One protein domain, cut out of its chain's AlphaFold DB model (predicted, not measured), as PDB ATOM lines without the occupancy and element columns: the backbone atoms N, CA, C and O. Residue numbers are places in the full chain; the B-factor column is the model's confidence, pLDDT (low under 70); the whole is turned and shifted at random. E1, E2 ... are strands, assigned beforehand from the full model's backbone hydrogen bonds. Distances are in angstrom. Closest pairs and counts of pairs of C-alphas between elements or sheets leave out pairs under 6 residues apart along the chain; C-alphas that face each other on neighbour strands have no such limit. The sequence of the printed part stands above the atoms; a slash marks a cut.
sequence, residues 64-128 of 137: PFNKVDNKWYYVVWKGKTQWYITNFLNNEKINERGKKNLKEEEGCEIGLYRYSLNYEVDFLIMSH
ATOM      1  N   PRO A  64     234.536 144.380 195.921       63.56
ATOM      2  CA  PRO A  64     233.355 144.640 195.095       63.56
ATOM      3  C   PRO A  64     232.700 143.400 194.459       63.56
ATOM      4  O   PRO A  64     231.587 143.509 193.955       63.56
ATOM      5  N   PHE A  65     233.347 142.228 194.486       71.81
ATOM      6  CA  PHE A  65     232.886 141.007 193.801       71.81
ATOM      7  C   PHE A  65     232.503 139.865 194.757       71.81
ATOM      8  O   PHE A  65     232.462 138.699 194.370       71.81
ATOM      9  N   ASN A  66     232.223 140.173 196.026       68.25
ATOM     10  CA  ASN A  66     231.868 139.165 197.033       68.25
ATOM     11  C   ASN A  66     230.425 138.626 196.913       68.25
ATOM     12  O   ASN A  66     230.068 137.655 197.586       68.25
ATOM     13  N   LYS A  67     229.593 139.233 196.061       77.88
ATOM     14  CA  LYS A  67     228.203 138.837 195.800       77.88
ATOM     15  C   LYS A  67     227.959 138.736 194.299       77.88
ATOM     16  O   LYS A  67     228.484 139.532 193.531       77.88
ATOM     17  N   VAL A  68     227.120 137.780 193.910       84.12
ATOM     18  CA  VAL A  68     226.565 137.687 192.553       84.12
ATOM     19  C   VAL A  68     225.446 138.707 192.435       84.12
ATOM     20  O   VAL A  68     224.476 138.633 193.191       84.12
ATOM     21  N   ASP A  69     225.584 139.651 191.511       86.69
ATOM     22  CA  ASP A  69     224.634 140.751 191.328       86.69
ATOM     23  C   ASP A  69     224.092 140.870 189.897       86.69
ATOM     24  O   ASP A  69     223.283 141.754 189.620       86.69
ATOM     25  N   ASN A  70     224.484 139.951 189.005       87.19
ATOM     26  CA  ASN A  70     224.059 139.889 187.605       87.19
ATOM     27  C   ASN A  70     224.349 141.175 186.811       87.19
ATOM     28  O   ASN A  70     223.656 141.463 185.832       87.19
ATOM     29  N   LYS A  71     225.372 141.944 187.205       84.88
ATOM     30  CA  LYS A  71     225.811 143.141 186.477       84.88
ATOM     31  C   LYS A  71     227.001 142.856 185.566       84.88
ATOM     32  O   LYS A  71     227.817 141.969 185.829       84.88
ATOM     33  N   TRP A  72     227.090 143.637 184.492       82.62
ATOM     34  CA  TRP A  72     228.270 143.691 183.636       82.62
ATOM     35  C   TRP A  72     229.295 144.655 184.215       82.62
ATOM     36  O   TRP A  72     228.975 145.798 184.538       82.62
ATOM     37  N   TYR A  73     230.537 144.193 184.291       81.62
ATOM     38  CA  TYR A  73     231.674 144.984 184.735       81.62
ATOM     39  C   TYR A  73     232.659 145.146 183.593       81.62
ATOM     40  O   TYR A  73     233.000 144.170 182.925       81.62
ATOM     41  N   TYR A  74     233.146 146.369 183.407       82.88
ATOM     42  CA  TYR A  74     234.287 146.660 182.547       82.88
ATOM     43  C   TYR A  74     235.530 146.782 183.416       82.88
ATOM     44  O   TYR A  74     235.546 147.528 184.393       82.88
ATOM     45  N   VAL A  75     236.578 146.055 183.048       79.62
ATOM     46  CA  VAL A  75     237.856 146.060 183.747       79.62
ATOM     47  C   VAL A  75     238.934 146.555 182.800       79.62
ATOM     48  O   VAL A  75     239.202 145.949 181.762       79.62
ATOM     49  N   VAL A  76     239.570 147.653 183.194       77.94
ATOM     50  CA  VAL A  76     240.781 148.165 182.559       77.94
ATOM     51  C   VAL A  76     241.982 147.595 183.301       77.94
ATOM     52  O   VAL A  76     242.079 147.733 184.520       77.94
ATOM     53  N   TRP A  77     242.896 146.950 182.586       77.12
ATOM     54  CA  TRP A  77     244.047 146.286 183.188       77.12
ATOM     55  C   TRP A  77     245.290 146.393 182.317       77.12
ATOM     56  O   TRP A  77     245.213 146.621 181.112       77.12
ATOM     57  N   LYS A  78     246.461 146.268 182.940       76.56
ATOM     58  CA  LYS A  78     247.753 146.380 182.268       76.56
ATOM     59  C   LYS A  78     248.342 144.985 182.072       76.56
ATOM     60  O   LYS A  78     248.627 144.302 183.053       76.56
ATOM     61  N   GLY A  79     248.508 144.571 180.816       78.75
ATOM     62  CA  GLY A  79     249.308 143.393 180.470       78.75
ATOM     63  C   GLY A  79     250.803 143.719 180.518       78.75
ATOM     64  O   GLY A  79     251.205 144.729 181.100       78.75
ATOM     65  N   LYS A  80     251.648 142.903 179.878       80.12
ATOM     66  CA  LYS A  80     253.104 143.145 179.898       80.12
ATOM     67  C   LYS A  80     253.469 144.460 179.216       80.12
ATOM     68  O   LYS A  80     254.250 145.235 179.761       80.12
ATOM     69  N   THR A  81     252.891 144.732 178.048       83.31
ATOM     70  CA  THR A  81     253.315 145.861 177.205       83.31
ATOM     71  C   THR A  81     252.235 146.922 177.009       83.31
ATOM     72  O   THR A  81     252.547 148.115 176.994       83.31
ATOM     73  N   GLN A  82     250.951 146.552 176.988       85.56
ATOM     74  CA  GLN A  82     249.833 147.457 176.676       85.56
ATOM     75  C   GLN A  82     248.652 147.333 177.653       85.56
ATOM     76  O   GLN A  82     248.600 146.423 178.479       85.56
ATOM     77  N   TRP A  83     247.773 148.336 177.630       85.06
ATOM     78  CA  TRP A  83     246.547 148.359 178.428       85.06
ATOM     79  C   TRP A  83     245.422 147.654 177.677       85.06
ATOM     80  O   TRP A  83     245.298 147.801 176.465       85.06
ATOM     81  N   TYR A  84     244.586 146.944 178.420       82.19
ATOM     82  CA  TYR A  84     243.480 146.151 177.912       82.19
ATOM     83  C   TYR A  84     242.186 146.543 178.611       82.19
ATOM     84  O   TYR A  84     242.182 146.932 179.781       82.19
ATOM     85  N   ILE A  85     241.078 146.399 177.890       85.31
ATOM     86  CA  ILE A  85     239.729 146.524 178.434       85.31
ATOM     87  C   ILE A  85     239.040 145.184 178.203       85.31
ATOM     88  O   ILE A  85     238.906 144.741 177.066       85.31
ATOM     89  N   THR A  86     238.622 144.534 179.283       84.69
ATOM     90  CA  THR A  86     237.802 143.319 179.236       84.69
ATOM     91  C   THR A  86     236.481 143.574 179.945       84.69
ATOM     92  O   THR A  86     236.384 144.482 180.768       84.69
ATOM     93  N   ASN A  87     235.450 142.800 179.630       86.62
ATOM     94  CA  ASN A  87     234.195 142.840 180.365       86.62
ATOM     95  C   ASN A  87     233.788 141.439 180.805       86.62
ATOM     96  O   ASN A  87     234.176 140.447 180.189       86.62
ATOM     97  N   PHE A  88     233.032 141.362 181.895       86.94
ATOM     98  CA  PHE A  88     232.482 140.103 182.371       86.94
ATOM     99  C   PHE A  88     231.143 140.307 183.073       86.94
ATOM    100  O   PHE A  88     230.880 141.360 183.658       86.94
ATOM    101  N   LEU A  89     230.310 139.268 183.024       87.50
ATOM    102  CA  LEU A  89     229.055 139.199 183.755       87.50
ATOM    103  C   LEU A  89     229.289 138.529 185.116       87.50
ATOM    104  O   LEU A  89     229.800 137.407 185.195       87.50
ATOM    105  N   ASN A  90     228.890 139.207 186.191       86.06
ATOM    106  CA  ASN A  90     228.960 138.692 187.557       86.06
ATOM    107  C   ASN A  90     227.685 137.909 187.929       86.06
ATOM    108  O   ASN A  90     226.907 138.314 188.792       86.06
ATOM    109  N   ASN A  91     227.437 136.804 187.224       89.62
ATOM    110  CA  ASN A  91     226.250 135.944 187.366       89.62
ATOM    111  C   ASN A  91     226.508 134.626 188.117       89.62
ATOM    112  O   ASN A  91     225.583 133.849 188.344       89.62
ATOM    113  N   GLU A  92     227.751 134.346 188.493       86.06
ATOM    114  CA  GLU A  92     228.157 133.039 189.006       86.06
ATOM    115  C   GLU A  92     228.962 133.190 190.286       86.06
ATOM    116  O   GLU A  92     229.876 134.011 190.375       86.06
ATOM    117  N   LYS A  93     228.644 132.358 191.284       82.50
ATOM    118  CA  LYS A  93     229.460 132.265 192.491       82.50
ATOM    119  C   LYS A  93     230.752 131.532 192.160       82.50
ATOM    120  O   LYS A  93     230.734 130.482 191.527       82.50
ATOM    121  N   ILE A  94     231.861 132.053 192.666       80.25
ATOM    122  CA  ILE A  94     233.147 131.366 192.584       80.25
ATOM    123  C   ILE A  94     233.220 130.371 193.739       80.25
ATOM    124  O   ILE A  94     233.113 130.742 194.919       80.25
ATOM    125  N   ASN A  95     233.356 129.098 193.376       74.50
ATOM    126  CA  ASN A  95     233.485 127.994 194.321       74.50
ATOM    127  C   ASN A  95     234.760 128.133 195.168       74.50
ATOM    128  O   ASN A  95     235.641 128.949 194.898       74.50
ATOM    129  N   GLU A  96     234.853 127.353 196.236       66.69
ATOM    130  CA  GLU A  96     236.017 127.333 197.123       66.69
ATOM    131  C   GLU A  96     237.290 126.959 196.369       66.69
ATOM    132  O   GLU A  96     237.274 126.018 195.576       66.69
ATOM    133  N   ARG A  97     238.392 127.694 196.603       68.75
ATOM    134  CA  ARG A  97     239.641 127.543 195.825       68.75
ATOM    135  C   ARG A  97     239.423 127.701 194.316       68.75
ATOM    136  O   ARG A  97     240.255 127.287 193.512       68.75
ATOM    137  N   GLY A  98     238.287 128.284 193.942       75.88
ATOM    138  CA  GLY A  98     237.868 128.495 192.579       75.88
ATOM    139  C   GLY A  98     238.548 129.714 191.989       75.88
ATOM    140  O   GLY A  98     238.868 130.694 192.668       75.88
ATOM    141  N   LYS A  99     238.722 129.636 190.681       81.88
ATOM    142  CA  LYS A  99     239.258 130.689 189.843       81.88
ATOM    143  C   LYS A  99     238.302 130.868 188.674       81.88
ATOM    144  O   LYS A  99     237.920 129.884 188.043       81.88
ATOM    145  N   LYS A 100     237.909 132.109 188.406       85.19
ATOM    146  CA  LYS A 100     237.185 132.486 187.192       85.19
ATOM    147  C   LYS A 100     238.107 133.342 186.338       85.19
ATOM    148  O   LYS A 100     238.319 134.518 186.632       85.19
ATOM    149  N   ASN A 101     238.660 132.728 185.301       86.25
ATOM    150  CA  ASN A 101     239.505 133.401 184.322       86.25
ATOM    151  C   ASN A 101     238.608 134.340 183.516       86.25
ATOM    152  O   ASN A 101     237.588 133.905 182.977       86.25
ATOM    153  N   LEU A 102     238.962 135.620 183.449       87.88
ATOM    154  CA  LEU A 102     238.216 136.594 182.655       87.88
ATOM    155  C   LEU A 102     238.856 136.765 181.278       87.88
ATOM    156  O   LEU A 102     238.153 136.808 180.271       87.88
ATOM    157  N   LYS A 103     240.189 136.881 181.231       87.94
ATOM    158  CA  LYS A 103     240.948 137.059 179.989       87.94
ATOM    159  C   LYS A 103     242.426 136.706 180.190       87.94
ATOM    160  O   LYS A 103     242.948 136.854 181.291       87.94
ATOM    161  N   GLU A 104     243.101 136.304 179.120       87.56
ATOM    162  CA  GLU A 104     244.557 136.158 179.061       87.56
ATOM    163  C   GLU A 104     245.090 136.909 177.836       87.56
ATOM    164  O   GLU A 104     244.530 136.772 176.750       87.56
ATOM    165  N   GLU A 105     246.136 137.714 178.024       85.06
ATOM    166  CA  GLU A 105     246.839 138.455 176.970       85.06
ATOM    167  C   GLU A 105     248.335 138.542 177.303       85.06
ATOM    168  O   GLU A 105     248.717 138.840 178.435       85.06
ATOM    169  N   GLU A 106     249.211 138.296 176.324       82.19
ATOM    170  CA  GLU A 106     250.681 138.356 176.483       82.19
ATOM    171  C   GLU A 106     251.245 137.446 177.603       82.19
ATOM    172  O   GLU A 106     252.326 137.688 178.153       82.19
ATOM    173  N   GLY A 107     250.530 136.377 177.962       80.38
ATOM    174  CA  GLY A 107     250.869 135.518 179.104       80.38
ATOM    175  C   GLY A 107     250.661 136.199 180.463       80.38
ATOM    176  O   GLY A 107     251.254 135.785 181.460       80.38
ATOM    177  N   CYS A 108     249.874 137.273 180.503       79.69
ATOM    178  CA  CYS A 108     249.243 137.786 181.708       79.69
ATOM    179  C   CYS A 108     247.772 137.394 181.696       79.69
ATOM    180  O   CYS A 108     247.063 137.602 180.715       79.69
ATOM    181  N   GLU A 109     247.308 136.875 182.815       81.94
ATOM    182  CA  GLU A 109     245.934 136.483 183.024       81.94
ATOM    183  C   GLU A 109     245.283 137.393 184.053       81.94
ATOM    184  O   GLU A 109     245.878 137.754 185.070       81.94
ATOM    185  N   ILE A 110     244.033 137.741 183.793       81.31
ATOM    186  CA  ILE A 110     243.185 138.468 184.716       81.31
ATOM    187  C   ILE A 110     241.999 137.600 185.108       81.31
ATOM    188  O   ILE A 110     241.313 137.022 184.261       81.31
ATOM    189  N   GLY A 111     241.771 137.489 186.411       85.25
ATOM    190  CA  GLY A 111     240.782 136.577 186.954       85.25
ATOM    191  C   GLY A 111     240.258 137.006 188.312       85.25
ATOM    192  O   GLY A 111     240.850 137.820 189.021       85.25
ATOM    193  N   LEU A 112     239.131 136.410 188.678       82.25
ATOM    194  CA  LEU A 112     238.607 136.443 190.035       82.25
ATOM    195  C   LEU A 112     239.042 135.169 190.757       82.25
ATOM    196  O   LEU A 112     238.858 134.066 190.236       82.25
ATOM    197  N   TYR A 113     239.596 135.314 191.954       76.25
ATOM    198  CA  TYR A 113     240.158 134.207 192.719       76.25
ATOM    199  C   TYR A 113     239.546 134.151 194.106       76.25
ATOM    200  O   TYR A 113     239.409 135.168 194.784       76.25
ATOM    201  N   ARG A 114     239.212 132.940 194.551       72.81
ATOM    202  CA  ARG A 114     238.753 132.686 195.914       72.81
ATOM    203  C   ARG A 114     239.679 131.697 196.594       72.81
ATOM    204  O   ARG A 114     239.676 130.523 196.251       72.81
ATOM    205  N   TYR A 115     240.431 132.133 197.598       64.19
ATOM    206  CA  TYR A 115     241.465 131.294 198.211       64.19
ATOM    207  C   TYR A 115     240.932 130.196 199.165       64.19
ATOM    208  O   TYR A 115     241.602 129.180 199.344       64.19
ATOM    209  N   SER A 116     239.744 130.340 199.779       59.22
ATOM    210  CA  SER A 116     239.135 129.349 200.705       59.22
ATOM    211  C   SER A 116     237.695 129.745 201.107       59.22
ATOM    212  O   SER A 116     237.289 130.873 200.843       59.22
ATOM    213  N   LEU A 117     236.919 128.847 201.742       51.94
ATOM    214  CA  LEU A 117     235.577 129.117 202.311       51.94
ATOM    215  C   LEU A 117     235.520 130.376 203.165       51.94
ATOM    216  O   LEU A 117     234.583 131.165 203.064       51.94
ATOM    217  N   ASN A 118     236.553 130.523 203.992       53.81
ATOM    218  CA  ASN A 118     236.688 131.584 204.983       53.81
ATOM    219  C   ASN A 118     237.395 132.821 204.411       53.81
ATOM    220  O   ASN A 118     237.624 133.783 205.135       53.81
ATOM    221  N   TYR A 119     237.772 132.774 203.130       59.38
ATOM    222  CA  TYR A 119     238.431 133.855 202.416       59.38
ATOM    223  C   TYR A 119     237.518 134.389 201.309       59.38
ATOM    224  O   TYR A 119     236.643 133.707 200.768       59.38
ATOM    225  N   GLU A 120     237.715 135.661 201.008       65.50
ATOM    226  CA  GLU A 120     236.832 136.440 200.150       65.50
ATOM    227  C   GLU A 120     237.317 136.388 198.690       65.50
ATOM    228  O   GLU A 120     238.411 135.896 198.411       65.50
ATOM    229  N   VAL A 121     236.457 136.784 197.744       63.75
ATOM    230  CA  VAL A 121     236.813 136.824 196.317       63.75
ATOM    231  C   VAL A 121     237.651 138.069 196.064       63.75
ATOM    232  O   VAL A 121     237.162 139.183 196.260       63.75
ATOM    233  N   ASP A 122     238.868 137.867 195.572       67.62
ATOM    234  CA  ASP A 122     239.795 138.929 195.211       67.62
ATOM    235  C   ASP A 122     239.976 138.996 193.692       67.62
ATOM    236  O   ASP A 122     239.906 137.995 192.969       67.62
ATOM    237  N   PHE A 123     240.211 140.208 193.200       70.19
ATOM    238  CA  PHE A 123     240.558 140.453 191.810       70.19
ATOM    239  C   PHE A 123     242.078 140.377 191.652       70.19
ATOM    240  O   PHE A 123     242.797 141.129 192.311       70.19
ATOM    241  N   LEU A 124     242.576 139.484 190.794       67.00
ATOM    242  CA  LEU A 124     244.009 139.225 190.661       67.00
ATOM    243  C   LEU A 124     244.442 139.265 189.194       67.00
ATOM    244  O   LEU A 124     243.830 138.644 188.324       67.00
ATOM    245  N   ILE A 125     245.546 139.969 188.945       61.19
ATOM    246  CA  ILE A 125     246.293 139.894 187.690       61.19
ATOM    247  C   ILE A 125     247.503 139.001 187.955       61.19
ATOM    248  O   ILE A 125     248.364 139.339 188.766       61.19
ATOM    249  N   MET A 126     247.563 137.854 187.288       59.62
ATOM    250  CA  MET A 126     248.689 136.931 187.349       59.62
ATOM    251  C   MET A 126     249.487 137.012 186.056       59.62
ATOM    252  O   MET A 126     248.998 136.665 184.989       59.62
ATOM    253  N   SER A 127     250.753 137.407 186.129       51.53
ATOM    254  CA  SER A 127     251.682 137.147 185.034       51.53
ATOM    255  C   SER A 127     252.184 135.711 185.148       51.53
ATOM    256  O   SER A 127     252.809 135.369 186.156       51.53
ATOM    257  N   HIS A 128     251.972 134.883 184.125       51.84
ATOM    258  CA  HIS A 128     252.714 133.634 184.003       51.84
ATOM    259  C   HIS A 128     254.180 133.992 183.724       51.84
ATOM    260  O   HIS A 128     254.598 134.199 182.583       51.84
TER     261      HIS A 128
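Overview. This is residues 64 to 128 of the 137 residues of an uncharacterized protein of Spiroplasma poulsonii (UniProt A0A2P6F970). What does the model look like? It is a small sandwich of two thin layers: a hairpin of two strands, E1 and E2, lies across one face of a three-stranded sheet, E3 to E5, with the strands of the two layers crossed at 37 degrees. The stretch between E2 and E3 leads from one layer to the other at one end. What is it made of? The 65 printed residues hold no named helix and five named strands in the order E1 E2 E3 E4 E5, class all strand; the sheets, E1 - E2 and E3 - E4 - E5, are both antiparallel. How large is it? It is compact, with a radius of gyration of the C-alphas of 12.0 A and spans of 35 by 24 by 14 A.

Arrangement. Which strands pair first along the printed part? E1, residues 72 to 78, and E2, residues 83 to 89, form an antiparallel hairpin at 156 degrees; N 75 and O 86 are 2.8 A apart, within hydrogen-bond range. How is the second sheet built? E3, residues 99 to 105, E4, residues 108 to 114, and E5, residues 121 to 127, form a meander, each strand the antiparallel neighbour of the one before. In the hairpin of E3 and E4, at 169 degrees, N 102 and O 110 are 2.9 A apart; in the hairpin of E4 and E5, at 156 degrees, N 111 and O 124 are 3.0 A apart, both within hydrogen-bond range. How do the sheets stand to each other? They form a sandwich, two sheets face to face, the facing parts 10.0 A centre to centre and their best planes 20 degrees apart. The closest C-alphas of E2 and E3, those of Phe 88 and Leu 102, are 6.7 A apart. E1 and E4 are near each other, with 5 pairs of C-alphas within 10 A, while E1 and E5 are only just apart, the closest C-alphas 8.1 A.

Along the chain. Where does the first strand begin? E1 begins at C-alpha 72, at (228.270, 143.691, 183.636), and is 19.7 A long; E2 is 20.5 A long. Where do the others run? E3 is 16.8 A long and E4 18.4 A. E5, 18.7 A long, ends at C-alpha 127, at (251.682, 137.147, 185.034).

Size, cuts and confidence. How far does it reach? The two C-alphas farthest apart, those of Thr 81 and Asn 118, are 35.4 A apart. Is it unbroken? The printed part has no cut; the links E1 to E2 and E3 to E4 are tight, and E2 to E3 and E4 to E5 are short. Where is confidence low? The mean pLDDT of the printed part is 76.8, and 17 residues are under 70, among them residues 115 to 122 and 124 to 128.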